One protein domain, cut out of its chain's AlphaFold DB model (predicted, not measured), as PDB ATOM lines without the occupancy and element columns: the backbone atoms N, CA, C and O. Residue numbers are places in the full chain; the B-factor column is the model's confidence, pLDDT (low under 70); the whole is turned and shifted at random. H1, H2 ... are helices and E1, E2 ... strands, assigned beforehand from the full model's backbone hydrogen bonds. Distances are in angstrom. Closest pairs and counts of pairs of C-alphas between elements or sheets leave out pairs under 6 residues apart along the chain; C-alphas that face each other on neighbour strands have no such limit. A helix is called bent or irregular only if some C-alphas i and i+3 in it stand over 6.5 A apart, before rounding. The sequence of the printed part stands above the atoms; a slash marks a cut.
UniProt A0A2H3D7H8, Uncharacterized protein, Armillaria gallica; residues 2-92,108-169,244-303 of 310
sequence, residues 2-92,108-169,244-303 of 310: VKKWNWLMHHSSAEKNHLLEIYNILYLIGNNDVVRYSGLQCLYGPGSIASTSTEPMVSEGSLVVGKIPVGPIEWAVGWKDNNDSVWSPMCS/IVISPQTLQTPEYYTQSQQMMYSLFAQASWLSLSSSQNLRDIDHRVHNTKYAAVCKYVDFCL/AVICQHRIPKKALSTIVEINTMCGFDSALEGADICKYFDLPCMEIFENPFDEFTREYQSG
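This is residues 2 to 92, 108 to 169 and 244 to 303 of the 310 residues of an uncharacterized protein of Armillaria gallica (UniProt A0A2H3D7H8). A strongly twisted antiparallel sheet of eight strands branches at the long, bent strand E7, and helix H4 covers part of one face along E7. At one end of the domain H2, H6 and H7 pack on the later part of H4, H5 packs on H6, and H1 lies beyond H2; the hairpin E4 and E5 makes the opposite end of the sheet, while H8 packs on edge strand E3. The printed part has 213 residues, with the order H1 H2 E1 E2 E3 E4 E5 E6 H3 H4 H5 E7 E8 H6 H7 H8, eight helices and eight strands, of mixed class. It is compact, with a radius of gyration of the C-alphas of 18.3 A and spans of 53 by 42 by 31 A.

H1, residues 2 to 11, begins at C-alpha 2 (132.075, 341.674, 239.605). H2, residues 16 to 30, is only just irregular: C-alphas 17 and 20 are 7.0 A apart. Then come E1, 33 to 38; E2, 48 to 52; E3, 62 to 67; E4, 75 to 81; E5, 84 to 89; E6, 108 to 112; and H3, 113 to 116. H4, residues 118 to 133, is 23.1 A long, and H5 holds 135 to 144. E7, residues 158 to 169, is 30.0 A long and bends by 64 degrees at residue 161. E8, 244 to 252, is 24.5 A long. H6, 253 to 265, H7, 275 to 281, and H8, 292 to 302, follow; H8 ends at C-alpha 302 (173.919, 318.501, 241.234).

E2 and E6 lie on one side of E7, with N 50 and O 160 at 2.8 A and N 110 and O 167 at 2.8 A. E8 lies on the other side, with N 161 and O 249 at 2.9 A. H4 is over E7 at a height over the sheet of 10.0 A, and H3 is on the same face. H4 touches H6 about perpendicular, at 80 degrees, with the C-alphas of Phe 132 and Ile 259 closest at 6.4 A. H7 touches H4 through Ile 277 and Ala 133, their closest C-alphas, 5.8 A apart. H1 is near H2 and not on the sheet. Every O i to N i+4 pair is within hydrogen-bond range in H7; the counts are 4 of 6 in H1 and H5, 9 of 11 in H2, 11 of 12 in H4, 8 of 9 in H6 and 6 of 7 in H8, and H3 is too short for such a pair.

The C-alphas farthest apart, of His 11 and Gln 301, are 54.6 A apart. Residues 93 to 107 and 170 to 243 are not printed; the gaps are 17.8 A and 8.9 A between C-alphas. The link H5 to E7 is long. Mean pLDDT of the printed part is 72.6; 86 residues are under 70, among them 139 to 156 and 290 to 303.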
ATOM      1  N   VAL A   2     132.454 340.846 240.782       36.53
ATOM      2  CA  VAL A   2     132.075 341.674 239.605       36.53
ATOM      3  C   VAL A   2     131.426 343.035 239.941       36.53
ATOM      4  O   VAL A   2     131.760 344.043 239.333       36.53
ATOM      5  N   LYS A   3     130.549 343.114 240.955       39.34
ATOM      6  CA  LYS A   3     129.897 344.387 241.341       39.34
ATOM      7  C   LYS A   3     130.851 345.419 241.966       39.34
ATOM      8  O   LYS A   3     130.651 346.609 241.776       39.34
ATOM      9  N   LYS A   4     131.880 344.966 242.696       46.72
ATOM     10  CA  LYS A   4     132.895 345.840 243.319       46.72
ATOM     11  C   LYS A   4     133.907 346.336 242.272       46.72
ATOM     12  O   LYS A   4     134.347 347.473 242.335       46.72
ATOM     13  N   TRP A   5     134.181 345.491 241.274       46.75
ATOM     14  CA  TRP A   5     134.987 345.784 240.086       46.75
ATOM     15  C   TRP A   5     134.381 346.877 239.194       46.75
ATOM     16  O   TRP A   5     135.056 347.852 238.888       46.75
ATOM     17  N   ASN A   6     133.093 346.769 238.844       46.88
ATOM     18  CA  ASN A   6     132.424 347.789 238.023       46.88
ATOM     19  C   ASN A   6     132.361 349.160 238.712       46.88
ATOM     20  O   ASN A   6     132.365 350.185 238.044       46.88
ATOM     21  N   TRP A   7     132.309 349.191 240.046       51.78
ATOM     22  CA  TRP A   7     132.287 350.446 240.794       51.78
ATOM     23  C   TRP A   7     133.633 351.191 240.736       51.78
ATOM     24  O   TRP A   7     133.628 352.402 240.517       51.78
ATOM     25  N   LEU A   8     134.759 350.470 240.847       51.53
ATOM     26  CA  LEU A   8     136.118 351.024 240.733       51.53
ATOM     27  C   LEU A   8     136.389 351.595 239.333       51.53
ATOM     28  O   LEU A   8     136.825 352.734 239.215       51.53
ATOM     29  N   MET A   9     136.028 350.857 238.279       53.59
ATOM     30  CA  MET A   9     136.250 351.283 236.887       53.59
ATOM     31  C   MET A   9     135.424 352.516 236.474       53.59
ATOM     32  O   MET A   9     135.763 353.172 235.494       53.59
ATOM     33  N   HIS A  10     134.340 352.838 237.189       53.59
ATOM     34  CA  HIS A  10     133.473 353.980 236.873       53.59
ATOM     35  C   HIS A  10     133.855 355.293 237.579       53.59
ATOM     36  O   HIS A  10     133.322 356.331 237.193       53.59
ATOM     37  N   HIS A  11     134.735 355.271 238.590       47.91
ATOM     38  CA  HIS A  11     135.006 356.447 239.436       47.91
ATOM     39  C   HIS A  11     136.447 356.969 239.390       47.91
ATOM     40  O   HIS A  11     136.678 358.092 239.830       47.91
ATOM     41  N   SER A  12     137.401 356.219 238.841       50.41
ATOM     42  CA  SER A  12     138.756 356.715 238.586       50.41
ATOM     43  C   SER A  12     138.887 357.097 237.113       50.41
ATOM     44  O   SER A  12     138.761 356.227 236.249       50.41
ATOM     45  N   SER A  13     139.206 358.356 236.792       50.81
ATOM     46  CA  SER A  13     140.018 358.571 235.591       50.81
ATOM     47  C   SER A  13     141.259 357.701 235.785       50.81
ATOM     48  O   SER A  13     141.903 357.785 236.829       50.81
ATOM     49  N   ALA A  14     141.516 356.765 234.872       58.53
ATOM     50  CA  ALA A  14     142.621 355.818 234.993       58.53
ATOM     51  C   ALA A  14     143.952 356.554 234.766       58.53
ATOM     52  O   ALA A  14     144.591 356.444 233.725       58.53
ATOM     53  N   GLU A  15     144.331 357.398 235.719       70.56
ATOM     54  CA  GLU A  15     145.639 358.020 235.779       70.56
ATOM     55  C   GLU A  15     146.636 357.009 236.328       70.56
ATOM     56  O   GLU A  15     146.318 356.229 237.229       70.56
ATOM     57  N   LYS A  16     147.872 357.064 235.819       78.19
ATOM     58  CA  LYS A  16     148.973 356.185 236.239       78.19
ATOM     59  C   LYS A  16     149.073 356.073 237.759       78.19
ATOM     60  O   LYS A  16     149.233 354.974 238.269       78.19
ATOM     61  N   ASN A  17     148.875 357.177 238.477       79.19
ATOM     62  CA  ASN A  17     148.995 357.251 239.934       79.19
ATOM     63  C   ASN A  17     148.023 356.338 240.705       79.19
ATOM     64  O   ASN A  17     148.345 355.933 241.819       79.19
ATOM     65  N   HIS A  18     146.876 355.967 240.127       85.19
ATOM     66  CA  HIS A  18     145.898 355.094 240.786       85.19
ATOM     67  C   HIS A  18     146.180 353.597 240.594       85.19
ATOM     68  O   HIS A  18     145.537 352.763 241.236       85.19
ATOM     69  N   LEU A  19     147.149 353.216 239.750       89.12
ATOM     70  CA  LEU A  19     147.393 351.804 239.440       89.12
ATOM     71  C   LEU A  19     147.816 350.991 240.676       89.12
ATOM     72  O   LEU A  19     147.336 349.873 240.865       89.12
ATOM     73  N   LEU A  20     148.633 351.563 241.569       88.94
ATOM     74  CA  LEU A  20     149.016 350.897 242.821       88.94
ATOM     75  C   LEU A  20     147.836 350.707 243.782       88.94
ATOM     76  O   LEU A  20     147.768 349.690 244.469       88.94
ATOM     77  N   GLU A  21     146.877 351.635 243.818       89.06
ATOM     78  CA  GLU A  21     145.665 351.472 244.631       89.06
ATOM     79  C   GLU A  21     144.827 350.297 244.119       89.06
ATOM     80  O   GLU A  21     144.350 349.473 244.907       89.06
ATOM     81  N   ILE A  22     144.711 350.164 242.793       88.69
ATOM     82  CA  ILE A  22     144.050 349.021 242.156       88.69
ATOM     83  C   ILE A  22     144.790 347.729 242.510       88.69
ATOM     84  O   ILE A  22     144.160 346.773 242.969       88.69
ATOM     85  N   TYR A  23     146.118 347.696 242.375       91.06
ATOM     86  CA  TYR A  23     146.925 346.537 242.760       91.06
ATOM     87  C   TYR A  23     146.765 346.181 244.235       91.06
ATOM     88  O   TYR A  23     146.660 345.001 244.565       91.06
ATOM     89  N   ASN A  24     146.682 347.166 245.126       88.88
ATOM     90  CA  ASN A  24     146.443 346.926 246.542       88.88
ATOM     91  C   ASN A  24     145.092 346.258 246.795       88.88
ATOM     92  O   ASN A  24     144.999 345.282 247.534       88.88
ATOM     93  N   ILE A  25     144.041 346.738 246.135       86.62
ATOM     94  CA  ILE A  25     142.715 346.126 246.225       86.62
ATOM     95  C   ILE A  25     142.753 344.689 245.689       86.62
ATOM     96  O   ILE A  25     142.168 343.793 246.300       86.62
ATOM     97  N   LEU A  26     143.454 344.448 244.579       83.69
ATOM     98  CA  LEU A  26     143.623 343.110 244.008       83.69
ATOM     99  C   LEU A  26     144.409 342.182 244.933       83.69
ATOM    100  O   LEU A  26     144.003 341.036 245.110       83.69
ATOM    101  N   TYR A  27     145.475 342.680 245.556       84.38
ATOM    102  CA  TYR A  27     146.257 341.960 246.554       84.38
ATOM    103  C   TYR A  27     145.379 341.555 247.743       84.38
ATOM    104  O   TYR A  27     145.284 340.375 248.057       84.38
ATOM    105  N   LEU A  28     144.639 342.498 248.335       82.25
ATOM    106  CA  LEU A  28     143.772 342.238 249.491       82.25
ATOM    107  C   LEU A  28     142.621 341.272 249.183       82.25
ATOM    108  O   LEU A  28     142.247 340.466 250.028       82.25
ATOM    109  N   ILE A  29     142.038 341.348 247.984       74.56
ATOM    110  CA  ILE A  29     140.953 340.448 247.565       74.56
ATOM    111  C   ILE A  29     141.498 339.070 247.154       74.56
ATOM    112  O   ILE A  29     140.797 338.066 247.287       74.56
ATOM    113  N   GLY A  30     142.715 339.028 246.613       64.38
ATOM    114  CA  GLY A  30     143.387 337.827 246.123       64.38
ATOM    115  C   GLY A  30     144.217 337.091 247.172       64.38
ATOM    116  O   GLY A  30     144.700 336.003 246.863       64.38
ATOM    117  N   ASN A  31     144.369 337.647 248.378       63.81
ATOM    118  CA  ASN A  31     145.133 337.068 249.481       63.81
ATOM    119  C   ASN A  31     144.437 335.817 250.052       63.81
ATOM    120  O   ASN A  31     143.846 335.827 251.129       63.81
ATOM    121  N   ASN A  32     144.481 334.736 249.280       62.06
ATOM    122  CA  ASN A  32     144.276 333.381 249.756       62.06
ATOM    123  C   ASN A  32     145.666 332.767 249.877       62.06
ATOM    124  O   ASN A  32     146.152 332.149 248.926       62.06
ATOM    125  N   ASP A  33     146.330 332.995 251.008       63.53
ATOM    126  CA  ASP A  33     147.566 332.288 251.324       63.53
ATOM    127  C   ASP A  33     147.295 330.783 251.280       63.53
ATOM    128  O   ASP A  33     146.474 330.258 252.035       63.53
ATOM    129  N   VAL A  34     147.948 330.087 250.345       64.19
ATOM    130  CA  VAL A  34     147.843 328.630 250.258       64.19
ATOM    131  C   VAL A  34     149.125 328.022 250.780       64.19
ATOM    132  O   VAL A  34     150.158 328.043 250.109       64.19
ATOM    133  N   VAL A  35     149.015 327.421 251.957       61.94
ATOM    134  CA  VAL A  35     150.058 326.588 252.542       61.94
ATOM    135  C   VAL A  35     150.099 325.262 251.780       61.94
ATOM    136  O   VAL A  35     149.095 324.551 251.706       61.94
ATOM    137  N   ARG A  36     151.240 324.937 251.165       63.47
ATOM    138  CA  ARG A  36     151.510 323.603 250.607       63.47
ATOM    139  C   ARG A  36     152.568 322.903 251.448       63.47
ATOM    140  O   ARG A  36     153.588 323.498 251.769       63.47
ATOM    141  N   TYR A  37     152.340 321.624 251.710       59.69
ATOM    142  CA  TYR A  37     153.363 320.728 252.233       59.69
ATOM    143  C   TYR A  37     154.161 320.182 251.056       59.69
ATOM    144  O   TYR A  37     153.578 319.654 250.104       59.69
ATOM    145  N   SER A  38     155.477 320.346 251.101       56.09
ATOM    146  CA  SER A  38     156.378 319.681 250.170       56.09
ATOM    147  C   SER A  38     157.118 318.589 250.930       56.09
ATOM    148  O   SER A  38     157.738 318.860 251.956       56.09
ATOM    149  N   GLY A  39     157.052 317.356 250.419       56.31
ATOM    150  CA  GLY A  39     158.017 316.315 250.780       56.31
ATOM    151  C   GLY A  39     159.409 316.632 250.210       56.31
ATOM    152  O   GLY A  39     159.692 317.783 249.881       56.31
ATOM    153  N   LEU A  40     160.242 315.600 250.018       49.31
ATOM    154  CA  LEU A  40     161.647 315.614 249.541       49.31
ATOM    155  C   LEU A  40     161.923 316.288 248.164       49.31
ATOM    156  O   LEU A  40     162.960 316.051 247.552       49.31
ATOM    157  N   GLN A  41     161.010 317.096 247.626       57.41
ATOM    158  CA  GLN A  41     161.170 317.816 246.363       57.41
ATOM    159  C   GLN A  41     161.966 319.119 246.529       57.41
ATOM    160  O   GLN A  41     162.096 319.667 247.621       57.41
ATOM    161  N   CYS A  42     162.481 319.611 245.401       59.22
ATOM    162  CA  CYS A  42     163.205 320.870 245.301       59.22
ATOM    163  C   CYS A  42     162.365 322.048 245.828       59.22
ATOM    164  O   CYS A  42     161.221 322.241 245.404       59.22
ATOM    165  N   LEU A  43     162.926 322.827 246.758       69.31
ATOM    166  CA  LEU A  43     162.225 323.922 247.422       69.31
ATOM    167  C   LEU A  43     162.548 325.238 246.736       69.31
ATOM    168  O   LEU A  43     163.614 325.823 246.913       69.31
ATOM    169  N   TYR A  44     161.598 325.720 245.954       77.31
ATOM    170  CA  TYR A  44     161.699 327.030 245.337       77.31
ATOM    171  C   TYR A  44     161.574 328.126 246.395       77.31
ATOM    172  O   TYR A  44     160.588 328.188 247.133       77.31
ATOM    173  N   GLY A  45     162.583 328.986 246.465       81.56
ATOM    174  CA  GLY A  45     162.683 330.061 247.439       81.56
ATOM    175  C   GLY A  45     161.720 331.219 247.179       81.56
ATOM    176  O   GLY A  45     160.968 331.210 246.192       81.56
ATOM    177  N   PRO A  46     161.731 332.233 248.060       86.06
ATOM    178  CA  PRO A  46     160.908 333.431 247.914       86.06
ATOM    179  C   PRO A  46     161.046 334.090 246.540       86.06
ATOM    180  O   PRO A  46     162.105 334.067 245.919       86.06
ATOM    181  N   GLY A  47     159.951 334.652 246.039       87.38
ATOM    182  CA  GLY A  47     159.881 335.268 244.715       87.38
ATOM    183  C   GLY A  47     159.713 334.277 243.562       87.38
ATOM    184  O   GLY A  47     159.425 334.706 242.448       87.38
ATOM    185  N   SER A  48     159.830 332.964 243.787       88.06
ATOM    186  CA  SER A  48     159.626 331.971 242.723       88.06
ATOM    187  C   SER A  48     158.204 332.009 242.176       88.06
ATOM    188  O   SER A  48     157.236 332.011 242.940       88.06
ATOM    189  N   ILE A  49     158.071 331.983 240.853       86.88
ATOM    190  CA  ILE A  49     156.794 332.057 240.147       86.88
ATOM    191  C   ILE A  49     156.468 330.687 239.571       86.88
ATOM    192  O   ILE A  49     157.172 330.188 238.698       86.88
ATOM    193  N   ALA A  50     155.365 330.095 240.015       82.12
ATOM    194  CA  ALA A  50     154.893 328.806 239.536       82.12
ATOM    195  C   ALA A  50     153.587 328.924 238.747       82.12
ATOM    196  O   ALA A  50     152.669 329.654 239.113       82.12
ATOM    197  N   SER A  51     153.456 328.135 237.688       78.12
ATOM    198  CA  SER A  51     152.192 327.879 237.002       78.12
ATOM    199  C   SER A  51     151.628 326.549 237.504       78.12
ATOM    200  O   SER A  51     152.329 325.539 237.480       78.12
ATOM    201  N   THR A  52     150.377 326.523 237.980       71.56
ATOM    202  CA  THR A  52     149.789 325.322 238.606       71.56
ATOM    203  C   THR A  52     148.389 324.989 238.079       71.56
ATOM    204  O   THR A  52     147.563 325.872 237.814       71.56
ATOM    205  N   SER A  53     148.135 323.692 237.877       63.69
ATOM    206  CA  SER A  53     146.865 323.137 237.380       63.69
ATOM    207  C   SER A  53     145.905 322.684 238.486       63.69
ATOM    208  O   SER A  53     144.699 322.599 238.241       63.69
ATOM    209  N   THR A  54     146.408 322.429 239.696       56.91
ATOM    210  CA  THR A  54     145.661 321.782 240.782       56.91
ATOM    211  C   THR A  54     145.047 322.770 241.779       56.91
ATOM    212  O   THR A  54     145.630 323.792 242.152       56.91
ATOM    213  N   GLU A  55     143.848 322.418 242.251       53.12
ATOM    214  CA  GLU A  55     143.277 322.893 243.518       53.12
ATOM    215  C   GLU A  55     144.175 322.481 244.715       53.12
ATOM    216  O   GLU A  55     145.116 321.710 244.525       53.12
ATOM    217  N   PRO A  56     143.985 323.037 245.931       48.91
ATOM    218  CA  PRO A  56     145.028 323.229 246.952       48.91
ATOM    219  C   PRO A  56     145.956 322.056 247.309       48.91
ATOM    220  O   PRO A  56     147.073 322.336 247.740       48.91
ATOM    221  N   MET A  57     145.560 320.797 247.102       41.03
ATOM    222  CA  MET A  57     146.149 319.642 247.793       41.03
ATOM    223  C   MET A  57     147.125 318.749 247.007       41.03
ATOM    224  O   MET A  57     147.697 317.859 247.622       41.03
ATOM    225  N   VAL A  58     147.368 318.940 245.703       42.38
ATOM    226  CA  VAL A  58     148.243 318.011 244.939       42.38
ATOM    227  C   VAL A  58     149.451 318.738 244.338       42.38
ATOM    228  O   VAL A  58     149.274 319.666 243.541       42.38
ATOM    229  N   SER A  59     150.668 318.335 244.740       48.28
ATOM    230  CA  SER A  59     151.948 318.964 244.358       48.28
ATOM    231  C   SER A  59     152.474 318.559 242.974       48.28
ATOM    232  O   SER A  59     153.340 319.238 242.435       48.28
ATOM    233  N   GLU A  60     151.913 317.533 242.327       51.62
ATOM    234  CA  GLU A  60     152.453 316.956 241.079       51.62
ATOM    235  C   GLU A  60     152.223 317.793 239.796       51.62
ATOM    236  O   GLU A  60     152.316 317.285 238.675       51.62
ATOM    237  N   GLY A  61     151.906 319.085 239.919       55.56
ATOM    238  CA  GLY A  61     151.496 319.917 238.782       55.56
ATOM    239  C   GLY A  61     151.882 321.389 238.861       55.56
ATOM    240  O   GLY A  61     151.236 322.206 238.200       55.56
ATOM    241  N   SER A  62     152.858 321.766 239.691       65.50
ATOM    242  CA  SER A  62     153.457 323.108 239.649       65.50
ATOM    243  C   SER A  62     154.762 323.097 238.867       65.50
ATOM    244  O   SER A  62     155.683 322.376 239.227       65.50
ATOM    245  N   LEU A  63     154.834 323.933 237.834       75.31
ATOM    246  CA  LEU A  63     156.056 324.224 237.092       75.31
ATOM    247  C   LEU A  63     156.516 325.625 237.476       75.31
ATOM    248  O   LEU A  63     155.738 326.568 237.308       75.31
ATOM    249  N   VAL A  64     157.738 325.775 237.979       77.81
ATOM    250  CA  VAL A  64     158.319 327.109 238.167       77.81
ATOM    251  C   VAL A  64     158.763 327.643 236.821       77.81
ATOM    252  O   VAL A  64     159.466 326.975 236.080       77.81
ATOM    253  N   VAL A  65     158.275 328.831 236.492       79.94
ATOM    254  CA  VAL A  65     158.445 329.476 235.187       79.94
ATOM    255  C   VAL A  65     159.324 330.718 235.270       79.94
ATOM    256  O   VAL A  65     159.640 331.309 234.245       79.94
ATOM    257  N   GLY A  66     159.701 331.137 236.475       84.94
ATOM    258  CA  GLY A  66     160.524 332.313 236.686       84.94
ATOM    259  C   GLY A  66     160.664 332.674 238.156       84.94
ATOM    260  O   GLY A  66     160.210 331.942 239.040       84.94
ATOM    261  N   LYS A  67     161.249 333.839 238.413       88.62
ATOM    262  CA  LYS A  67     161.455 334.400 239.747       88.62
ATOM    263  C   LYS A  67     161.286 335.916 239.756       88.62
ATOM    264  O   LYS A  67     161.444 336.581 238.737       88.62
ATOM    265  N   ILE A  68     160.977 336.459 240.923       90.25
ATOM    266  CA  ILE A  68     161.089 337.878 241.252       90.25
ATOM    267  C   ILE A  68     162.317 338.003 242.148       90.25
ATOM    268  O   ILE A  68     162.351 337.331 243.181       90.25
ATOM    269  N   PRO A  69     163.316 338.823 241.789       86.12
ATOM    270  CA  PRO A  69     164.468 339.058 242.642       86.12
ATOM    271  C   PRO A  69     164.031 339.548 244.023       86.12
ATOM    272  O   PRO A  69     163.271 340.508 244.155       86.12
ATOM    273  N   VAL A  70     164.527 338.873 245.053       81.56
ATOM    274  CA  VAL A  70     164.337 339.236 246.457       81.56
ATOM    275  C   VAL A  70     165.688 339.581 247.073       81.56
ATOM    276  O   VAL A  70     166.728 339.093 246.628       81.56
ATOM    277  N   GLY A  71     165.678 340.448 248.086       74.75
ATOM    278  CA  GLY A  71     166.873 340.731 248.878       74.75
ATOM    279  C   GLY A  71     167.390 339.491 249.626       74.75
ATOM    280  O   GLY A  71     166.721 338.454 249.641       74.75
ATOM    281  N   PRO A  72     168.575 339.590 250.253       69.38
ATOM    282  CA  PRO A  72     169.117 338.514 251.074       69.38
ATOM    283  C   PRO A  72     168.130 338.102 252.173       69.38
ATOM    284  O   PRO A  72     167.422 338.938 252.736       69.38
ATOM    285  N   ILE A  73     168.097 336.802 252.459       74.56
ATOM    286  CA  ILE A  73     167.239 336.212 253.485       74.56
ATOM    287  C   ILE A  73     168.102 335.885 254.693       74.56
ATOM    288  O   ILE A  73     169.019 335.073 254.594       74.56
ATOM    289  N   GLU A  74     167.774 336.489 255.827       79.75
ATOM    290  CA  GLU A  74     168.234 336.027 257.134       79.75
ATOM    291  C   GLU A  74     167.241 334.992 257.670       79.75
ATOM    292  O   GLU A  74     166.038 335.094 257.410       79.75
ATOM    293  N   TRP A  75     167.726 333.992 258.406       81.44
ATOM    294  CA  TRP A  75     166.902 332.925 258.975       81.44
ATOM    295  C   TRP A  75     166.773 333.065 260.492       81.44
ATOM    296  O   TRP A  75     167.686 333.497 261.195       81.44
ATOM    297  N   ALA A  76     165.620 332.667 261.009       81.88
ATOM    298  CA  ALA A  76     165.312 332.609 262.426       81.88
ATOM    299  C   ALA A  76     164.825 331.207 262.796       81.88
ATOM    300  O   ALA A  76     164.187 330.519 261.995       81.88
ATOM    301  N   VAL A  77     165.105 330.805 264.034       79.88
ATOM    302  CA  VAL A  77     164.614 329.551 264.607       79.88
ATOM    303  C   VAL A  77     163.570 329.883 265.662       79.88
ATOM    304  O   VAL A  77     163.828 330.578 266.644       79.88
ATOM    305  N   GLY A  78     162.363 329.391 265.437       79.94
ATOM    306  CA  GLY A  78     161.275 329.383 266.395       79.94
ATOM    307  C   GLY A  78     161.179 328.025 267.062       79.94
ATOM    308  O   GLY A  78     161.199 326.992 266.400       79.94
ATOM    309  N   TRP A  79     161.018 328.020 268.375       77.62
ATOM    310  CA  TRP A  79     160.642 326.841 269.135       77.62
ATOM    311  C   TRP A  79     159.218 327.046 269.629       77.62
ATOM    312  O   TRP A  79     158.921 328.005 270.344       77.62
ATOM    313  N   LYS A  80     158.321 326.148 269.225       70.88
ATOM    314  CA  LYS A  80     156.978 326.071 269.781       70.88
ATOM    315  C   LYS A  80     156.892 324.912 270.769       70.88
ATOM    316  O   LYS A  80     156.825 323.759 270.353       70.88
ATOM    317  N   ASP A  81     156.874 325.234 272.057       61.69
ATOM    318  CA  ASP A  81     156.336 324.319 273.067       61.69
ATOM    319  C   ASP A  81     154.832 324.577 273.185       61.69
ATOM    320  O   ASP A  81     154.360 325.671 272.877       61.69
ATOM    321  N   ASN A  82     154.062 323.568 273.596       52.72
ATOM    322  CA  ASN A  82     152.595 323.481 273.484       52.72
ATOM    323  C   ASN A  82     151.759 324.700 273.947       52.72
ATOM    324  O   ASN A  82     150.563 324.722 273.665       52.72
ATOM    325  N   ASN A  83     152.343 325.713 274.596       48.78
ATOM    326  CA  ASN A  83     151.659 326.941 275.000       48.78
ATOM    327  C   ASN A  83     152.331 328.266 274.589       48.78
ATOM    328  O   ASN A  83     151.647 329.278 274.664       48.78
ATOM    329  N   ASP A  84     153.582 328.290 274.110       55.34
ATOM    330  CA  ASP A  84     154.273 329.532 273.721       55.34
ATOM    331  C   ASP A  84     155.260 329.294 272.565       55.34
ATOM    332  O   ASP A  84     155.991 328.303 272.529       55.34
ATOM    333  N   SER A  85     155.289 330.223 271.605       63.25
ATOM    334  CA  SER A  85     156.296 330.252 270.539       63.25
ATOM    335  C   SER A  85     157.397 331.245 270.897       63.25
ATOM    336  O   SER A  85     157.164 332.457 270.864       63.25
ATOM    337  N   VAL A  86     158.589 330.744 271.214       69.69
ATOM    338  CA  VAL A  86     159.783 331.568 271.423       69.69
ATOM    339  C   VAL A  86     160.561 331.615 270.117       69.69
ATOM    340  O   VAL A  86     160.931 330.579 269.572       69.69
ATOM    341  N   TRP A  87     160.809 332.819 269.608       68.75
ATOM    342  CA  TRP A  87     161.613 333.031 268.409       68.75
ATOM    343  C   TRP A  87     162.981 333.579 268.787       68.75
ATOM    344  O   TRP A  87     163.077 334.577 269.499       68.75
ATOM    345  N   SER A  88     164.021 332.940 268.265       70.88
ATOM    346  CA  SER A  88     165.400 333.390 268.378       70.88
ATOM    347  C   SER A  88     165.965 333.590 266.970       70.88
ATOM    348  O   SER A  88     165.848 332.689 266.133       70.88
ATOM    349  N   PRO A  89     166.570 334.749 266.661       68.44
ATOM    350  CA  PRO A  89     167.291 334.896 265.402       68.44
ATOM    351  C   PRO A  89     168.422 333.861 265.352       68.44
ATOM    352  O   PRO A  89     169.039 333.574 266.383       68.44
ATOM    353  N   MET A  90     168.709 333.287 264.178       66.12
ATOM    354  CA  MET A  90     169.924 332.482 264.051       66.12
ATOM    355  C   MET A  90     171.113 333.435 264.114       66.12
ATOM    356  O   MET A  90     171.210 334.382 263.334       66.12
ATOM    357  N   CYS A  91     172.030 333.210 265.051       59.88
ATOM    358  CA  CYS A  91     173.282 333.952 265.096       59.88
ATOM    359  C   CYS A  91     174.139 333.523 263.900       59.88
ATOM    360  O   CYS A  91     174.869 332.543 263.990       59.88
ATOM    361  N   SER A  92     174.013 334.240 262.779       62.34
ATOM    362  CA  SER A  92     174.831 334.144 261.562       62.34
ATOM    363  C   SER A  92     175.372 332.732 261.281       62.34
ATOM    364  O   SER A  92     176.539 332.458 261.578       62.34
ATOM    365  N   ILE A 108     160.127 322.558 266.128       88.62
ATOM    366  CA  ILE A 108     161.094 323.591 265.781       88.62
ATOM    367  C   ILE A 108     160.786 324.061 264.364       88.62
ATOM    368  O   ILE A 108     160.680 323.259 263.436       88.62
ATOM    369  N   VAL A 109     160.637 325.369 264.195       88.31
ATOM    370  CA  VAL A 109     160.354 326.013 262.914       88.31
ATOM    371  C   VAL A 109     161.554 326.863 262.522       88.31
ATOM    372  O   VAL A 109     162.002 327.706 263.289       88.31
ATOM    373  N   ILE A 110     162.075 326.649 261.323       87.81
ATOM    374  CA  ILE A 110     163.172 327.416 260.740       87.81
ATOM    375  C   ILE A 110     162.562 328.230 259.606       87.81
ATOM    376  O   ILE A 110     162.093 327.672 258.613       87.81
ATOM    377  N   SER A 111     162.548 329.545 259.772       85.75
ATOM    378  CA  SER A 111     161.788 330.467 258.929       85.75
ATOM    379  C   SER A 111     162.636 331.667 258.537       85.75
ATOM    380  O   SER A 111     163.510 332.066 259.307       85.75
ATOM    381  N   PRO A 112     162.366 332.318 257.395       82.06
ATOM    382  CA  PRO A 112     162.936 333.625 257.106       82.06
ATOM    383  C   PRO A 112     162.628 334.619 258.232       82.06
ATOM    384  O   PRO A 112     161.471 334.812 258.604       82.06
ATOM    385  N   GLN A 113     163.653 335.286 258.758       75.12
ATOM    386  CA  GLN A 113     163.535 336.286 259.820       75.12
ATOM    387  C   GLN A 113     162.659 337.468 259.399       75.12
ATOM    388  O   GLN A 113     161.991 338.072 260.238       75.12
ATOM    389  N   THR A 114     162.599 337.761 258.096       65.75
ATOM    390  CA  THR A 114     161.745 338.814 257.537       65.75
ATOM    391  C   THR A 114     160.288 338.651 257.960       65.75
ATOM    392  O   THR A 114     159.638 339.651 258.234       65.75
ATOM    393  N   LEU A 115     159.788 337.421 258.151       62.72
ATOM    394  CA  LEU A 115     158.421 337.153 258.628       62.72
ATOM    395  C   LEU A 115     158.080 337.798 259.978       62.72
ATOM    396  O   LEU A 115     156.904 337.911 260.322       62.72
ATOM    397  N   GLN A 116     159.089 338.215 260.739       63.16
ATOM    398  CA  GLN A 116     158.936 338.848 262.044       63.16
ATOM    399  C   GLN A 116     158.976 340.382 261.979       63.16
ATOM    400  O   GLN A 116     158.762 341.034 263.002       63.16
ATOM    401  N   THR A 117     159.224 340.979 260.805       66.19
ATOM    402  CA  THR A 117     159.274 342.436 260.625       66.19
ATOM    403  C   THR A 117     158.105 342.946 259.771       66.19
ATOM    404  O   THR A 117     157.586 342.239 258.906       66.19
ATOM    405  N   PRO A 118     157.666 344.207 259.959       68.88
ATOM    406  CA  PRO A 118     156.671 344.829 259.078       68.88
ATOM    407  C   PRO A 118     157.103 344.866 257.604       68.88
ATOM    408  O   PRO A 118     156.258 344.900 256.710       68.88
ATOM    409  N   GLU A 119     158.414 344.844 257.347       71.88
ATOM    410  CA  GLU A 119     159.012 344.903 256.010       71.88
ATOM    411  C   GLU A 119     158.652 343.677 255.163       71.88
ATOM    412  O   GLU A 119     158.560 343.792 253.940       71.88
ATOM    413  N   TYR A 120     158.341 342.534 255.784       71.19
ATOM    414  CA  TYR A 120     157.871 341.351 255.064       71.19
ATOM    415  C   TYR A 120     156.547 341.569 254.337       71.19
ATOM    416  O   TYR A 120     156.395 341.141 253.189       71.19
ATOM    417  N   TYR A 121     155.590 342.257 254.964       72.88
ATOM    418  CA  TYR A 121     154.316 342.548 254.308       72.88
ATOM    419  C   TYR A 121     154.534 343.433 253.081       72.88
ATOM    420  O   TYR A 121     153.959 343.164 252.026       72.88
ATOM    421  N   THR A 122     155.429 344.416 253.190       82.06
ATOM    422  CA  THR A 122     155.834 345.273 252.072       82.06
ATOM    423  C   THR A 122     156.495 344.462 250.961       82.06
ATOM    424  O   THR A 122     156.115 344.595 249.799       82.06
ATOM    425  N   GLN A 123     157.431 343.570 251.293       83.81
ATOM    426  CA  GLN A 123     158.133 342.750 250.305       83.81
ATOM    427  C   GLN A 123     157.179 341.791 249.580       83.81
ATOM    428  O   GLN A 123     157.192 341.695 248.353       83.81
ATOM    429  N   SER A 124     156.299 341.108 250.318       83.81
ATOM    430  CA  SER A 124     155.280 340.233 249.728       83.81
ATOM    431  C   SER A 124     154.327 340.998 248.812       83.81
ATOM    432  O   SER A 124     153.931 340.476 247.767       83.81
ATOM    433  N   GLN A 125     153.941 342.209 249.201       87.81
ATOM    434  CA  GLN A 125     153.073 343.066 248.408       87.81
ATOM    435  C   GLN A 125     153.777 343.521 247.124       87.81
ATOM    436  O   GLN A 125     153.198 343.405 246.045       87.81
ATOM    437  N   GLN A 126     155.043 343.938 247.213       90.25
ATOM    438  CA  GLN A 126     155.863 344.305 246.057       90.25
ATOM    439  C   GLN A 126     156.023 343.147 245.071       90.25
ATOM    440  O   GLN A 126     155.823 343.355 243.878       90.25
ATOM    441  N   MET A 127     156.277 341.920 245.542       90.75
ATOM    442  CA  MET A 127     156.331 340.740 244.666       90.75
ATOM    443  C   MET A 127     155.022 340.556 243.882       90.75
ATOM    444  O   MET A 127     155.018 340.300 242.679       90.75
ATOM    445  N   MET A 128     153.878 340.723 244.540       90.62
ATOM    446  CA  MET A 128     152.589 340.618 243.859       90.62
ATOM    447  C   MET A 128     152.341 341.770 242.887       90.62
ATOM    448  O   MET A 128     151.745 341.560 241.834       90.62
ATOM    449  N   TYR A 129     152.815 342.972 243.200       92.94
ATOM    450  CA  TYR A 129     152.720 344.113 242.294       92.94
ATOM    451  C   TYR A 129     153.586 343.924 241.055       92.94
ATOM    452  O   TYR A 129     153.115 344.216 239.959       92.94
ATOM    453  N   SER A 130     154.788 343.367 241.198       93.50
ATOM    454  CA  SER A 130     155.625 342.957 240.067       93.50
ATOM    455  C   SER A 130     154.921 341.924 239.193       93.50
ATOM    456  O   SER A 130     154.875 342.074 237.973       93.50
ATOM    457  N   LEU A 131     154.278 340.924 239.811       91.81
ATOM    458  CA  LEU A 131     153.471 339.939 239.088       91.81
ATOM    459  C   LEU A 131     152.333 340.596 238.292       91.81
ATOM    460  O   LEU A 131     152.063 340.202 237.159       91.81
ATOM    461  N   PHE A 132     151.649 341.579 238.878       92.56
ATOM    462  CA  PHE A 132     150.557 342.298 238.217       92.56
ATOM    463  C   PHE A 132     151.065 343.210 237.100       92.56
ATOM    464  O   PHE A 132     150.490 343.220 236.012       92.56
ATOM    465  N   ALA A 133     152.164 343.925 237.340       92.50
ATOM    466  CA  ALA A 133     152.832 344.756 236.347       92.50
ATOM    467  C   ALA A 133     153.184 343.939 235.105       92.50
ATOM    468  O   ALA A 133     152.805 344.319 234.000       92.50
ATOM    469  N   GLN A 134     153.805 342.776 235.295       91.81
ATOM    470  CA  GLN A 134     154.356 341.958 234.214       91.81
ATOM    471  C   GLN A 134     153.471 340.752 233.855       91.81
ATOM    472  O   GLN A 134     153.925 339.763 233.276       91.81
ATOM    473  N   ALA A 135     152.170 340.831 234.155       86.06
ATOM    474  CA  ALA A 135     151.195 339.771 233.892       86.06
ATOM    475  C   ALA A 135     151.106 339.373 232.402       86.06
ATOM    476  O   ALA A 135     150.834 338.210 232.071       86.06
ATOM    477  N   SER A 136     151.351 340.320 231.491       79.56
ATOM    478  CA  SER A 136     151.394 340.080 230.042       79.56
ATOM    479  C   SER A 136     152.541 339.153 229.646       79.56
ATOM    480  O   SER A 136     152.357 338.288 228.788       79.56
ATOM    481  N   TRP A 137     153.686 339.264 230.323       76.81
ATOM    482  CA  TRP A 137     154.875 338.463 230.034       76.81
ATOM    483  C   TRP A 137     154.644 336.972 230.328       76.81
ATOM    484  O   TRP A 137     155.009 336.102 229.537       76.81
ATOM    485  N   LEU A 138     153.910 336.668 231.406       70.69
ATOM    486  CA  LEU A 138     153.491 335.303 231.763       70.69
ATOM    487  C   LEU A 138     152.480 334.690 230.787       70.69
ATOM    488  O   LEU A 138     152.392 333.467 230.658       70.69
ATOM    489  N   SER A 139     151.682 335.527 230.126       61.56
ATOM    490  CA  SER A 139     150.703 335.071 229.137       61.56
ATOM    491  C   SER A 139     151.392 334.696 227.819       61.56
ATOM    492  O   SER A 139     151.035 333.687 227.208       61.56
ATOM    493  N   LEU A 140     152.427 335.446 227.425       50.38
ATOM    494  CA  LEU A 140     153.210 335.216 226.207       50.38
ATOM    495  C   LEU A 140     154.155 334.012 226.324       50.38
ATOM    496  O   LEU A 140     154.161 333.168 225.422       50.38
ATOM    497  N   SER A 141     154.854 333.858 227.458       50.12
ATOM    498  CA  SER A 141     155.745 332.708 227.704       50.12
ATOM    499  C   SER A 141     155.003 331.370 227.651       50.12
ATOM    500  O   SER A 141     155.540 330.374 227.163       50.12
ATOM    501  N   SER A 142     153.719 331.370 228.036       49.34
ATOM    502  CA  SER A 142     152.846 330.195 227.955       49.34
ATOM    503  C   SER A 142     152.625 329.674 226.522       49.34
ATOM    504  O   SER A 142     152.296 328.505 226.332       49.34
ATOM    505  N   SER A 143     152.796 330.537 225.512       46.38
ATOM    506  CA  SER A 143     152.405 330.280 224.118       46.38
ATOM    507  C   SER A 143     153.572 329.982 223.166       46.38
ATOM    508  O   SER A 143     153.362 329.336 222.134       46.38
ATOM    509  N   GLN A 144     154.787 330.437 223.498       43.72
ATOM    510  CA  GLN A 144     155.971 330.301 222.638       43.72
ATOM    511  C   GLN A 144     156.938 329.201 223.102       43.72
ATOM    512  O   GLN A 144     157.393 328.440 222.254       43.72
ATOM    513  N   ASN A 145     157.169 329.027 224.410       44.03
ATOM    514  CA  ASN A 145     158.158 328.057 224.919       44.03
ATOM    515  C   ASN A 145     157.591 326.658 225.215       44.03
ATOM    516  O   ASN A 145     158.343 325.735 225.505       44.03
ATOM    517  N   LEU A 146     156.269 326.475 225.146       46.25
ATOM    518  CA  LEU A 146     155.598 325.247 225.605       46.25
ATOM    519  C   LEU A 146     154.951 324.430 224.483       46.25
ATOM    520  O   LEU A 146     154.264 323.455 224.770       46.25
ATOM    521  N   ARG A 147     155.166 324.786 223.208       44.16
ATOM    522  CA  ARG A 147     154.600 324.019 222.080       44.16
ATOM    523  C   ARG A 147     155.062 322.555 222.046       44.16
ATOM    524  O   ARG A 147     154.317 321.739 221.520       44.16
ATOM    525  N   ASP A 148     156.211 322.244 222.652       45.28
ATOM    526  CA  ASP A 148     156.760 320.883 222.761       45.28
ATOM    527  C   ASP A 148     156.780 320.324 224.201       45.28
ATOM    528  O   ASP A 148     157.205 319.188 224.416       45.28
ATOM    529  N   ILE A 149     156.309 321.078 225.203       48.38
ATOM    530  CA  ILE A 149     156.421 320.702 226.621       48.38
ATOM    531  C   ILE A 149     155.032 320.378 227.184       48.38
ATOM    532  O   ILE A 149     154.344 321.247 227.706       48.38
ATOM    533  N   ASP A 150     154.678 319.096 227.072       46.25
ATOM    534  CA  ASP A 150     153.664 318.341 227.823       46.25
ATOM    535  C   ASP A 150     152.237 318.945 227.931       46.25
ATOM    536  O   ASP A 150     151.989 320.067 228.378       46.25
ATOM    537  N   HIS A 151     151.225 318.119 227.653       46.91
ATOM    538  CA  HIS A 151     149.799 318.450 227.791       46.91
ATOM    539  C   HIS A 151     149.400 318.942 229.205       46.91
ATOM    540  O   HIS A 151     148.308 319.487 229.386       46.91
ATOM    541  N   ARG A 152     150.278 318.795 230.212       45.62
ATOM    542  CA  ARG A 152     150.117 319.309 231.584       45.62
ATOM    543  C   ARG A 152     150.034 320.836 231.685       45.62
ATOM    544  O   ARG A 152     149.299 321.331 232.544       45.62
ATOM    545  N   VAL A 153     150.724 321.602 230.836       49.25
ATOM    546  CA  VAL A 153     150.783 323.073 230.991       49.25
ATOM    547  C   VAL A 153     149.530 323.771 230.450       49.25
ATOM    548  O   VAL A 153     149.101 324.797 230.991       49.25
ATOM    549  N   HIS A 154     148.846 323.152 229.484       49.72
ATOM    550  CA  HIS A 154     147.600 323.662 228.901       49.72
ATOM    551  C   HIS A 154     146.400 323.668 229.868       49.72
ATOM    552  O   HIS A 154     145.426 324.374 229.619       49.72
ATOM    553  N   ASN A 155     146.487 322.964 231.004       56.19
ATOM    554  CA  ASN A 155     145.451 322.931 232.047       56.19
ATOM    555  C   ASN A 155     145.783 323.789 233.283       56.19
ATOM    556  O   ASN A 155     145.139 323.663 234.328       56.19
ATOM    557  N   THR A 156     146.795 324.656 233.201       65.12
ATOM    558  CA  THR A 156     147.191 325.510 234.330       65.12
ATOM    559  C   THR A 156     146.190 326.646 234.553       65.12
ATOM    560  O   THR A 156     145.931 327.456 233.666       65.12
ATOM    561  N   LYS A 157     145.608 326.713 235.756       74.50
ATOM    562  CA  LYS A 157     144.534 327.665 236.106       74.50
ATOM    563  C   LYS A 157     145.035 328.862 236.907       74.50
ATOM    564  O   LYS A 157     144.405 329.922 236.878       74.50
ATOM    565  N   TYR A 158     146.158 328.704 237.600       79.56
ATOM    566  CA  TYR A 158     146.680 329.699 238.528       79.56
ATOM    567  C   TYR A 158     148.154 329.987 238.247       79.56
ATOM    568  O   TYR A 158     148.905 329.092 237.855       79.56
ATOM    569  N   ALA A 159     148.546 331.235 238.479       83.44
ATOM    570  CA  ALA A 159     149.926 331.599 238.757       83.44
ATOM    571  C   ALA A 159     150.093 331.700 240.276       83.44
ATOM    572  O   ALA A 159     149.161 332.106 240.977       83.44
ATOM    573  N   ALA A 160     151.255 331.315 240.778       84.75
ATOM    574  CA  ALA A 160     151.588 331.383 242.183       84.75
ATOM    575  C   ALA A 160     152.941 332.056 242.386       84.75
ATOM    576  O   ALA A 160     153.846 331.838 241.590       84.75
ATOM    577  N   VAL A 161     153.072 332.843 243.450       87.69
ATOM    578  CA  VAL A 161     154.339 333.442 243.878       87.69
ATOM    579  C   VAL A 161     154.671 332.901 245.260       87.69
ATOM    580  O   VAL A 161     153.868 333.049 246.184       87.69
ATOM    581  N   CYS A 162     155.825 332.250 245.389       87.25
ATOM    582  CA  CYS A 162     156.353 331.792 246.669       87.25
ATOM    583  C   CYS A 162     156.707 333.012 247.522       87.25
ATOM    584  O   CYS A 162     157.516 333.843 247.117       87.25
ATOM    585  N   LYS A 163     156.085 333.138 248.692       85.44
ATOM    586  CA  LYS A 163     156.385 334.203 249.653       85.44
ATOM    587  C   LYS A 163     157.566 333.805 250.520       85.44
ATOM    588  O   LYS A 163     158.482 334.593 250.707       85.44
ATOM    589  N   TYR A 164     157.501 332.592 251.056       85.06
ATOM    590  CA  TYR A 164     158.509 332.018 251.929       85.06
ATOM    591  C   TYR A 164     158.374 330.500 252.006       85.06
ATOM    592  O   TYR A 164     157.337 329.924 251.657       85.06
ATOM    593  N   VAL A 165     159.449 329.880 252.481       85.44
ATOM    594  CA  VAL A 165     159.526 328.461 252.804       85.44
ATOM    595  C   VAL A 165     159.939 328.353 254.263       85.44
ATOM    596  O   VAL A 165     160.973 328.901 254.637       85.44
ATOM    597  N   ASP A 166     159.135 327.657 255.054       87.00
ATOM    598  CA  ASP A 166     159.491 327.251 256.409       87.00
ATOM    599  C   ASP A 166     159.947 325.797 256.399       87.00
ATOM    600  O   ASP A 166     159.422 324.972 255.645       87.00
ATOM    601  N   PHE A 167     160.874 325.464 257.285       87.94
ATOM    602  CA  PHE A 167     161.214 324.085 257.603       87.94
ATOM    603  C   PHE A 167     160.725 323.768 259.000       87.94
ATOM    604  O   PHE A 167     160.898 324.553 259.927       87.94
ATOM    605  N   CYS A 168     160.122 322.605 259.155       87.75
ATOM    606  CA  CYS A 168     159.595 322.152 260.422       87.75
ATOM    607  C   CYS A 168     160.313 320.865 260.797       87.75
ATOM    608  O   CYS A 168     160.250 319.886 260.057       87.75
ATOM    609  N   LEU A 169     160.992 320.891 261.937       90.31
ATOM    610  CA  LEU A 169     161.590 319.730 262.573       90.31
ATOM    611  C   LEU A 169     160.694 319.331 263.742       90.31
ATOM    612  O   LEU A 169     160.495 320.098 264.688       90.31
ATOM    613  N   ALA A 244     159.013 320.532 254.773       85.50
ATOM    614  CA  ALA A 244     158.998 321.913 254.325       85.50
ATOM    615  C   ALA A 244     157.568 322.383 254.055       85.50
ATOM    616  O   ALA A 244     156.726 321.664 253.501       85.50
ATOM    617  N   VAL A 245     157.304 323.628 254.427       83.19
ATOM    618  CA  VAL A 245     156.020 324.297 254.278       83.19
ATOM    619  C   VAL A 245     156.214 325.505 253.371       83.19
ATOM    620  O   VAL A 245     156.906 326.459 253.711       83.19
ATOM    621  N   ILE A 246     155.591 325.469 252.197       81.81
ATOM    622  CA  ILE A 246     155.675 326.541 251.206       81.81
ATOM    623  C   ILE A 246     154.437 327.420 251.338       81.81
ATOM    624  O   ILE A 246     153.309 326.958 251.123       81.81
ATOM    625  N   CYS A 247     154.645 328.702 251.624       82.75
ATOM    626  CA  CYS A 247     153.585 329.698 251.598       82.75
ATOM    627  C   CYS A 247     153.625 330.458 250.274       82.75
ATOM    628  O   CYS A 247     154.638 331.055 249.907       82.75
ATOM    629  N   GLN A 248     152.517 330.436 249.536       83.31
ATOM    630  CA  GLN A 248     152.426 331.096 248.238       83.31
ATOM    631  C   GLN A 248     151.126 331.878 248.090       83.31
ATOM    632  O   GLN A 248     150.054 331.443 248.520       83.31
ATOM    633  N   HIS A 249     151.217 332.996 247.383       83.38
ATOM    634  CA  HIS A 249     150.055 333.689 246.849       83.38
ATOM    635  C   HIS A 249     149.637 333.068 245.534       83.38
ATOM    636  O   HIS A 249     150.485 332.835 244.680       83.38
ATOM    637  N   ARG A 250     148.337 332.831 245.345       81.25
ATOM    638  CA  ARG A 250     147.800 332.323 244.080       81.25
ATOM    639  C   ARG A 250     146.825 333.297 243.462       81.25
ATOM    640  O   ARG A 250     145.907 333.773 244.120       81.25
ATOM    641  N   ILE A 251     146.961 333.492 242.158       80.81
ATOM    642  CA  ILE A 251     146.032 334.282 241.363       80.81
ATOM    643  C   ILE A 251     145.536 333.476 240.156       80.81
ATOM    644  O   ILE A 251     146.335 332.842 239.459       80.81
ATOM    645  N   PRO A 252     144.218 333.460 239.878       80.06
ATOM    646  CA  PRO A 252     143.703 332.854 238.657       80.06
ATOM    647  C   PRO A 252     144.294 333.536 237.421       80.06
ATOM    648  O   PRO A 252     144.277 334.764 237.328       80.06
ATOM    649  N   LYS A 253     144.719 332.767 236.413       78.31
ATOM    650  CA  LYS A 253     145.250 333.336 235.157       78.31
ATOM    651  C   LYS A 253     144.251 334.256 234.449       78.31
ATOM    652  O   LYS A 253     144.639 335.252 233.855       78.31
ATOM    653  N   LYS A 254     142.949 333.983 234.585       77.94
ATOM    654  CA  LYS A 254     141.887 334.864 234.071       77.94
ATOM    655  C   LYS A 254     141.893 336.258 234.718       77.94
ATOM    656  O   LYS A 254     141.498 337.223 234.082       77.94
ATOM    657  N   ALA A 255     142.306 336.376 235.980       79.50
ATOM    658  CA  ALA A 255     142.447 337.684 236.614       79.50
ATOM    659  C   ALA A 255     143.676 338.430 236.069       79.50
ATOM    660  O   ALA A 255     143.598 339.637 235.865       79.50
ATOM    661  N   LEU A 256     144.765 337.712 235.754       81.75
ATOM    662  CA  LEU A 256     145.960 338.290 235.127       81.75
ATOM    663  C   LEU A 256     145.657 338.921 233.761       81.75
ATOM    664  O   LEU A 256     146.127 340.022 233.500       81.75
ATOM    665  N   SER A 257     144.822 338.300 232.921       79.31
ATOM    666  CA  SER A 257     144.441 338.911 231.636       79.31
ATOM    667  C   SER A 257     143.700 340.238 231.812       79.31
ATOM    668  O   SER A 257     143.963 341.191 231.090       79.31
ATOM    669  N   THR A 258     142.817 340.338 232.810       84.50
ATOM    670  CA  THR A 258     142.118 341.596 233.106       84.50
ATOM    671  C   THR A 258     143.062 342.657 233.681       84.50
ATOM    672  O   THR A 258     142.880 343.843 233.426       84.50
ATOM    673  N   ILE A 259     144.097 342.254 234.423       87.81
ATOM    674  CA  ILE A 259     145.132 343.178 234.909       87.81
ATOM    675  C   ILE A 259     145.890 343.816 233.737       87.81
ATOM    676  O   ILE A 259     146.107 345.022 233.749       87.81
ATOM    677  N   VAL A 260     146.209 343.057 232.683       87.12
ATOM    678  CA  VAL A 260     146.850 343.607 231.471       87.12
ATOM    679  C   VAL A 260     145.986 344.697 230.817       87.12
ATOM    680  O   VAL A 260     146.502 345.742 230.409       87.12
ATOM    681  N   GLU A 261     144.669 344.492 230.755       87.56
ATOM    682  CA  GLU A 261     143.729 345.498 230.241       87.56
ATOM    683  C   GLU A 261     143.732 346.763 231.112       87.56
ATOM    684  O   GLU A 261     143.813 347.869 230.580       87.56
ATOM    685  N   ILE A 262     143.717 346.613 232.443       88.56
ATOM    686  CA  ILE A 262     143.793 347.740 233.389       88.56
ATOM    687  C   ILE A 262     145.087 348.536 233.196       88.56
ATOM    688  O   ILE A 262     145.038 349.764 233.115       88.56
ATOM    689  N   ASN A 263     146.228 347.854 233.094       91.06
ATOM    690  CA  ASN A 263     147.534 348.485 232.900       91.06
ATOM    691  C   ASN A 263     147.533 349.358 231.639       91.06
ATOM    692  O   ASN A 263     147.945 350.519 231.671       91.06
ATOM    693  N   THR A 264     146.976 348.822 230.552       89.00
ATOM    694  CA  THR A 264     146.823 349.534 229.277       89.00
ATOM    695  C   THR A 264     145.877 350.732 229.412       89.00
ATOM    696  O   THR A 264     146.188 351.822 228.932       89.00
ATOM    697  N   MET A 265     144.746 350.580 230.114       89.44
ATOM    698  CA  MET A 265     143.810 351.687 230.378       89.44
ATOM    699  C   MET A 265     144.435 352.801 231.225       89.44
ATOM    700  O   MET A 265     144.072 353.962 231.050       89.44
ATOM    701  N   CYS A 266     145.398 352.474 232.090       87.38
ATOM    702  CA  CYS A 266     146.175 353.448 232.860       87.38
ATOM    703  C   CYS A 266     147.290 354.126 232.036       87.38
ATOM    704  O   CYS A 266     148.054 354.931 232.568       87.38
ATOM    705  N   GLY A 267     147.408 353.822 230.738       87.94
ATOM    706  CA  GLY A 267     148.350 354.467 229.821       87.94
ATOM    707  C   GLY A 267     149.773 353.906 229.856       87.94
ATOM    708  O   GLY A 267     150.718 354.636 229.531       87.94
ATOM    709  N   PHE A 268     149.946 352.655 230.289       90.56
ATOM    710  CA  PHE A 268     151.198 351.909 230.130       90.56
ATOM    711  C   PHE A 268     151.223 351.158 228.798       90.56
ATOM    712  O   PHE A 268     150.176 350.795 228.255       90.56
ATOM    713  N   ASP A 269     152.420 350.970 228.248       88.50
ATOM    714  CA  ASP A 269     152.591 350.368 226.932       88.50
ATOM    715  C   ASP A 269     152.607 348.841 227.037       88.50
ATOM    716  O   ASP A 269     153.544 348.233 227.553       88.50
ATOM    717  N   SER A 270     151.574 348.206 226.483       84.69
ATOM    718  CA  SER A 270     151.483 346.746 226.408       84.69
ATOM    719  C   SER A 270     152.674 346.085 225.694       84.69
ATOM    720  O   SER A 270     152.991 344.937 226.001       84.69
ATOM    721  N   ALA A 271     153.358 346.794 224.785       87.38
ATOM    722  CA  ALA A 271     154.535 346.285 224.078       87.38
ATOM    723  C   ALA A 271     155.792 346.211 224.961       87.38
ATOM    724  O   ALA A 271     156.747 345.530 224.598       87.38
ATOM    725  N   LEU A 272     155.794 346.891 226.112       89.06
ATOM    726  CA  LEU A 272     156.892 346.865 227.084       89.06
ATOM    727  C   LEU A 272     156.690 345.809 228.175       89.06
ATOM    728  O   LEU A 272     157.468 345.756 229.126       89.06
ATOM    729  N   GLU A 273     155.646 344.986 228.054       88.88
ATOM    730  CA  GLU A 273     155.378 343.825 228.908       88.88
ATOM    731  C   GLU A 273     155.381 344.132 230.421       88.88
ATOM    732  O   GLU A 273     155.664 343.264 231.247       88.88
ATOM    733  N   GLY A 274     155.057 345.377 230.791       89.88
ATOM    734  CA  GLY A 274     155.022 345.846 232.175       89.88
ATOM    735  C   GLY A 274     156.357 346.322 232.748       89.88
ATOM    736  O   GLY A 274     156.396 346.751 233.902       89.88
ATOM    737  N   ALA A 275     157.450 346.291 231.981       91.38
ATOM    738  CA  ALA A 275     158.744 346.813 232.428       91.38
ATOM    739  C   ALA A 275     158.702 348.332 232.687       91.38
ATOM    740  O   ALA A 275     159.386 348.842 233.577       91.38
ATOM    741  N   ASP A 276     157.873 349.062 231.941       93.69
ATOM    742  CA  ASP A 276     157.608 350.486 232.150       93.69
ATOM    743  C   ASP A 276     156.852 350.763 233.457       93.69
ATOM    744  O   ASP A 276     157.145 351.754 234.125       93.69
ATOM    745  N   ILE A 277     155.945 349.869 233.862       94.50
ATOM    746  CA  ILE A 277     155.252 349.911 235.159       94.50
ATOM    747  C   ILE A 277     156.245 349.665 236.294       94.50
ATOM    748  O   ILE A 277     156.290 350.456 237.237       94.50
ATOM    749  N   CYS A 278     157.067 348.611 236.193       94.19
ATOM    750  CA  CYS A 278     158.074 348.311 237.210       94.19
ATOM    751  C   CYS A 278     159.049 349.474 237.388       94.19
ATOM    752  O   CYS A 278     159.300 349.899 238.509       94.19
ATOM    753  N   LYS A 279     159.509 350.077 236.286       94.06
ATOM    754  CA  LYS A 279     160.360 351.270 236.330       94.06
ATOM    755  C   LYS A 279     159.658 352.487 236.939       94.06
ATOM    756  O   LYS A 279     160.294 353.257 237.649       94.06
ATOM    757  N   TYR A 280     158.380 352.702 236.629       93.75
ATOM    758  CA  TYR A 280     157.633 353.864 237.119       93.75
ATOM    759  C   TYR A 280     157.383 353.806 238.632       93.75
ATOM    760  O   TYR A 280     157.432 354.841 239.292       93.75
ATOM    761  N   PHE A 281     157.142 352.609 239.174       92.38
ATOM    762  CA  PHE A 281     156.842 352.389 240.594       92.38
ATOM    763  C   PHE A 281     158.001 351.809 241.413       92.38
ATOM    764  O   PHE A 281     157.790 351.477 242.576       92.38
ATOM    765  N   ASP A 282     159.189 351.684 240.821       92.50
ATOM    766  CA  ASP A 282     160.374 351.084 241.450       92.50
ATOM    767  C   ASP A 282     160.117 349.657 241.985       92.50
ATOM    768  O   ASP A 282     160.482 349.290 243.100       92.50
ATOM    769  N   LEU A 283     159.416 348.844 241.185       93.00
ATOM    770  CA  LEU A 283     159.135 347.440 241.493       93.00
ATOM    771  C   LEU A 283     160.236 346.533 240.924       93.00
ATOM    772  O   LEU A 283     160.748 346.804 239.833       93.00
ATOM    773  N   PRO A 284     160.563 345.409 241.592       91.75
ATOM    774  CA  PRO A 284     161.519 344.448 241.056       91.75
ATOM    775  C   PRO A 284     160.982 343.806 239.773       91.75
ATOM    776  O   PRO A 284     159.830 343.369 239.722       91.75
ATOM    777  N   CYS A 285     161.821 343.725 238.743       91.31
ATOM    778  CA  CYS A 285     161.464 343.070 237.489       91.31
ATOM    779  C   CYS A 285     161.564 341.548 237.619       91.31
ATOM    780  O   CYS A 285     162.559 341.023 238.107       91.31
ATOM    781  N   MET A 286     160.550 340.849 237.127       90.38
ATOM    782  CA  MET A 286     160.542 339.400 236.980       90.38
ATOM    783  C   MET A 286     161.633 338.907 236.024       90.38
ATOM    784  O   MET A 286     162.002 339.589 235.073       90.38
ATOM    785  N   GLU A 287     162.077 337.676 236.237       88.19
ATOM    786  CA  GLU A 287     162.927 336.909 235.332       88.19
ATOM    787  C   GLU A 287     162.181 335.624 234.963       88.19
ATOM    788  O   GLU A 287     161.792 334.860 235.846       88.19
ATOM    789  N   ILE A 288     161.940 335.387 233.674       82.19
ATOM    790  CA  ILE A 288     161.296 334.163 233.176       82.19
ATOM    791  C   ILE A 288     162.376 333.201 232.693       82.19
ATOM    792  O   ILE A 288     163.280 333.596 231.959       82.19
ATOM    793  N   PHE A 289     162.272 331.934 233.084       76.62
ATOM    794  CA  PHE A 289     163.239 330.913 232.695       76.62
ATOM    795  C   PHE A 289     163.014 330.475 231.243       76.62
ATOM    796  O   PHE A 289     161.889 330.161 230.843       76.62
ATOM    797  N   GLU A 290     164.090 330.439 230.449       66.00
ATOM    798  CA  GLU A 290     164.040 330.037 229.035       66.00
ATOM    799  C   GLU A 290     163.623 328.566 228.874       66.00
ATOM    800  O   GLU A 290     162.797 328.255 228.016       66.00
ATOM    801  N   ASN A 291     164.132 327.677 229.740       66.00
ATOM    802  CA  ASN A 291     163.704 326.281 229.831       66.00
ATOM    803  C   ASN A 291     163.519 325.842 231.300       66.00
ATOM    804  O   ASN A 291     164.484 325.430 231.950       66.00
ATOM    805  N   PRO A 292     162.282 325.865 231.822       60.41
ATOM    806  CA  PRO A 292     162.008 325.545 233.222       60.41
ATOM    807  C   PRO A 292     162.264 324.068 233.593       60.41
ATOM    808  O   PRO A 292     162.403 323.750 234.772       60.41
ATOM    809  N   PHE A 293     162.355 323.155 232.613       59.44
ATOM    810  CA  PHE A 293     162.658 321.734 232.851       59.44
ATOM    811  C   PHE A 293     164.161 321.445 232.984       59.44
ATOM    812  O   PHE A 293     164.553 320.580 233.772       59.44
ATOM    813  N   ASP A 294     165.014 322.164 232.252       53.91
ATOM    814  CA  ASP A 294     166.470 321.979 232.337       53.91
ATOM    815  C   ASP A 294     167.031 322.486 233.665       53.91
ATOM    816  O   ASP A 294     168.034 321.967 234.153       53.91
ATOM    817  N   GLU A 295     166.390 323.500 234.244       53.16
ATOM    818  CA  GLU A 295     166.739 324.051 235.552       53.16
ATOM    819  C   GLU A 295     166.364 323.064 236.667       53.16
ATOM    820  O   GLU A 295     167.204 322.714 237.491       53.16
ATOM    821  N   PHE A 296     165.168 322.463 236.580       53.56
ATOM    822  CA  PHE A 296     164.750 321.362 237.456       53.56
ATOM    823  C   PHE A 296     165.695 320.148 237.380       53.56
ATOM    824  O   PHE A 296     166.061 319.566 238.402       53.56
ATOM    825  N   THR A 297     166.114 319.760 236.170       49.81
ATOM    826  CA  THR A 297     166.929 318.551 235.953       49.81
ATOM    827  C   THR A 297     168.391 318.748 236.362       49.81
ATOM    828  O   THR A 297     168.991 317.833 236.931       49.81
ATOM    829  N   ARG A 298     168.971 319.933 236.115       52.19
ATOM    830  CA  ARG A 298     170.356 320.245 236.510       52.19
ATOM    831  C   ARG A 298     170.557 320.155 238.017       52.19
ATOM    832  O   ARG A 298     171.567 319.610 238.453       52.19
ATOM    833  N   GLU A 299     169.596 320.622 238.804       51.03
ATOM    834  CA  GLU A 299     169.742 320.634 240.260       51.03
ATOM    835  C   GLU A 299     169.369 319.329 240.941       51.03
ATOM    836  O   GLU A 299     170.004 318.977 241.932       51.03
ATOM    837  N   TYR A 300     168.448 318.544 240.376       49.69
ATOM    838  CA  TYR A 300     168.232 317.172 240.844       49.69
ATOM    839  C   TYR A 300     169.498 316.307 240.681       49.69
ATOM    840  O   TYR A 300     169.717 315.365 241.438       49.69
ATOM    841  N   GLN A 301     170.348 316.628 239.697       41.12
ATOM    842  CA  GLN A 301     171.615 315.935 239.448       41.12
ATOM    843  C   GLN A 301     172.809 316.533 240.212       41.12
ATOM    844  O   GLN A 301     173.726 315.788 240.556       41.12
ATOM    845  N   SER A 302     172.828 317.845 240.489       42.53
ATOM    846  CA  SER A 302     173.919 318.501 241.234       42.53
ATOM    847  C   SER A 302     173.715 318.508 242.750       42.53
ATOM    848  O   SER A 302     174.688 318.529 243.501       42.53
ATOM    849  N   GLY A 303     172.464 318.483 243.209       41.53
ATOM    850  CA  GLY A 303     172.080 318.269 244.597       41.53
ATOM    851  C   GLY A 303     172.185 316.791 244.924       41.53
ATOM    852  O   GLY A 303     171.173 316.118 245.093       41.53
TER     853      GLY A 303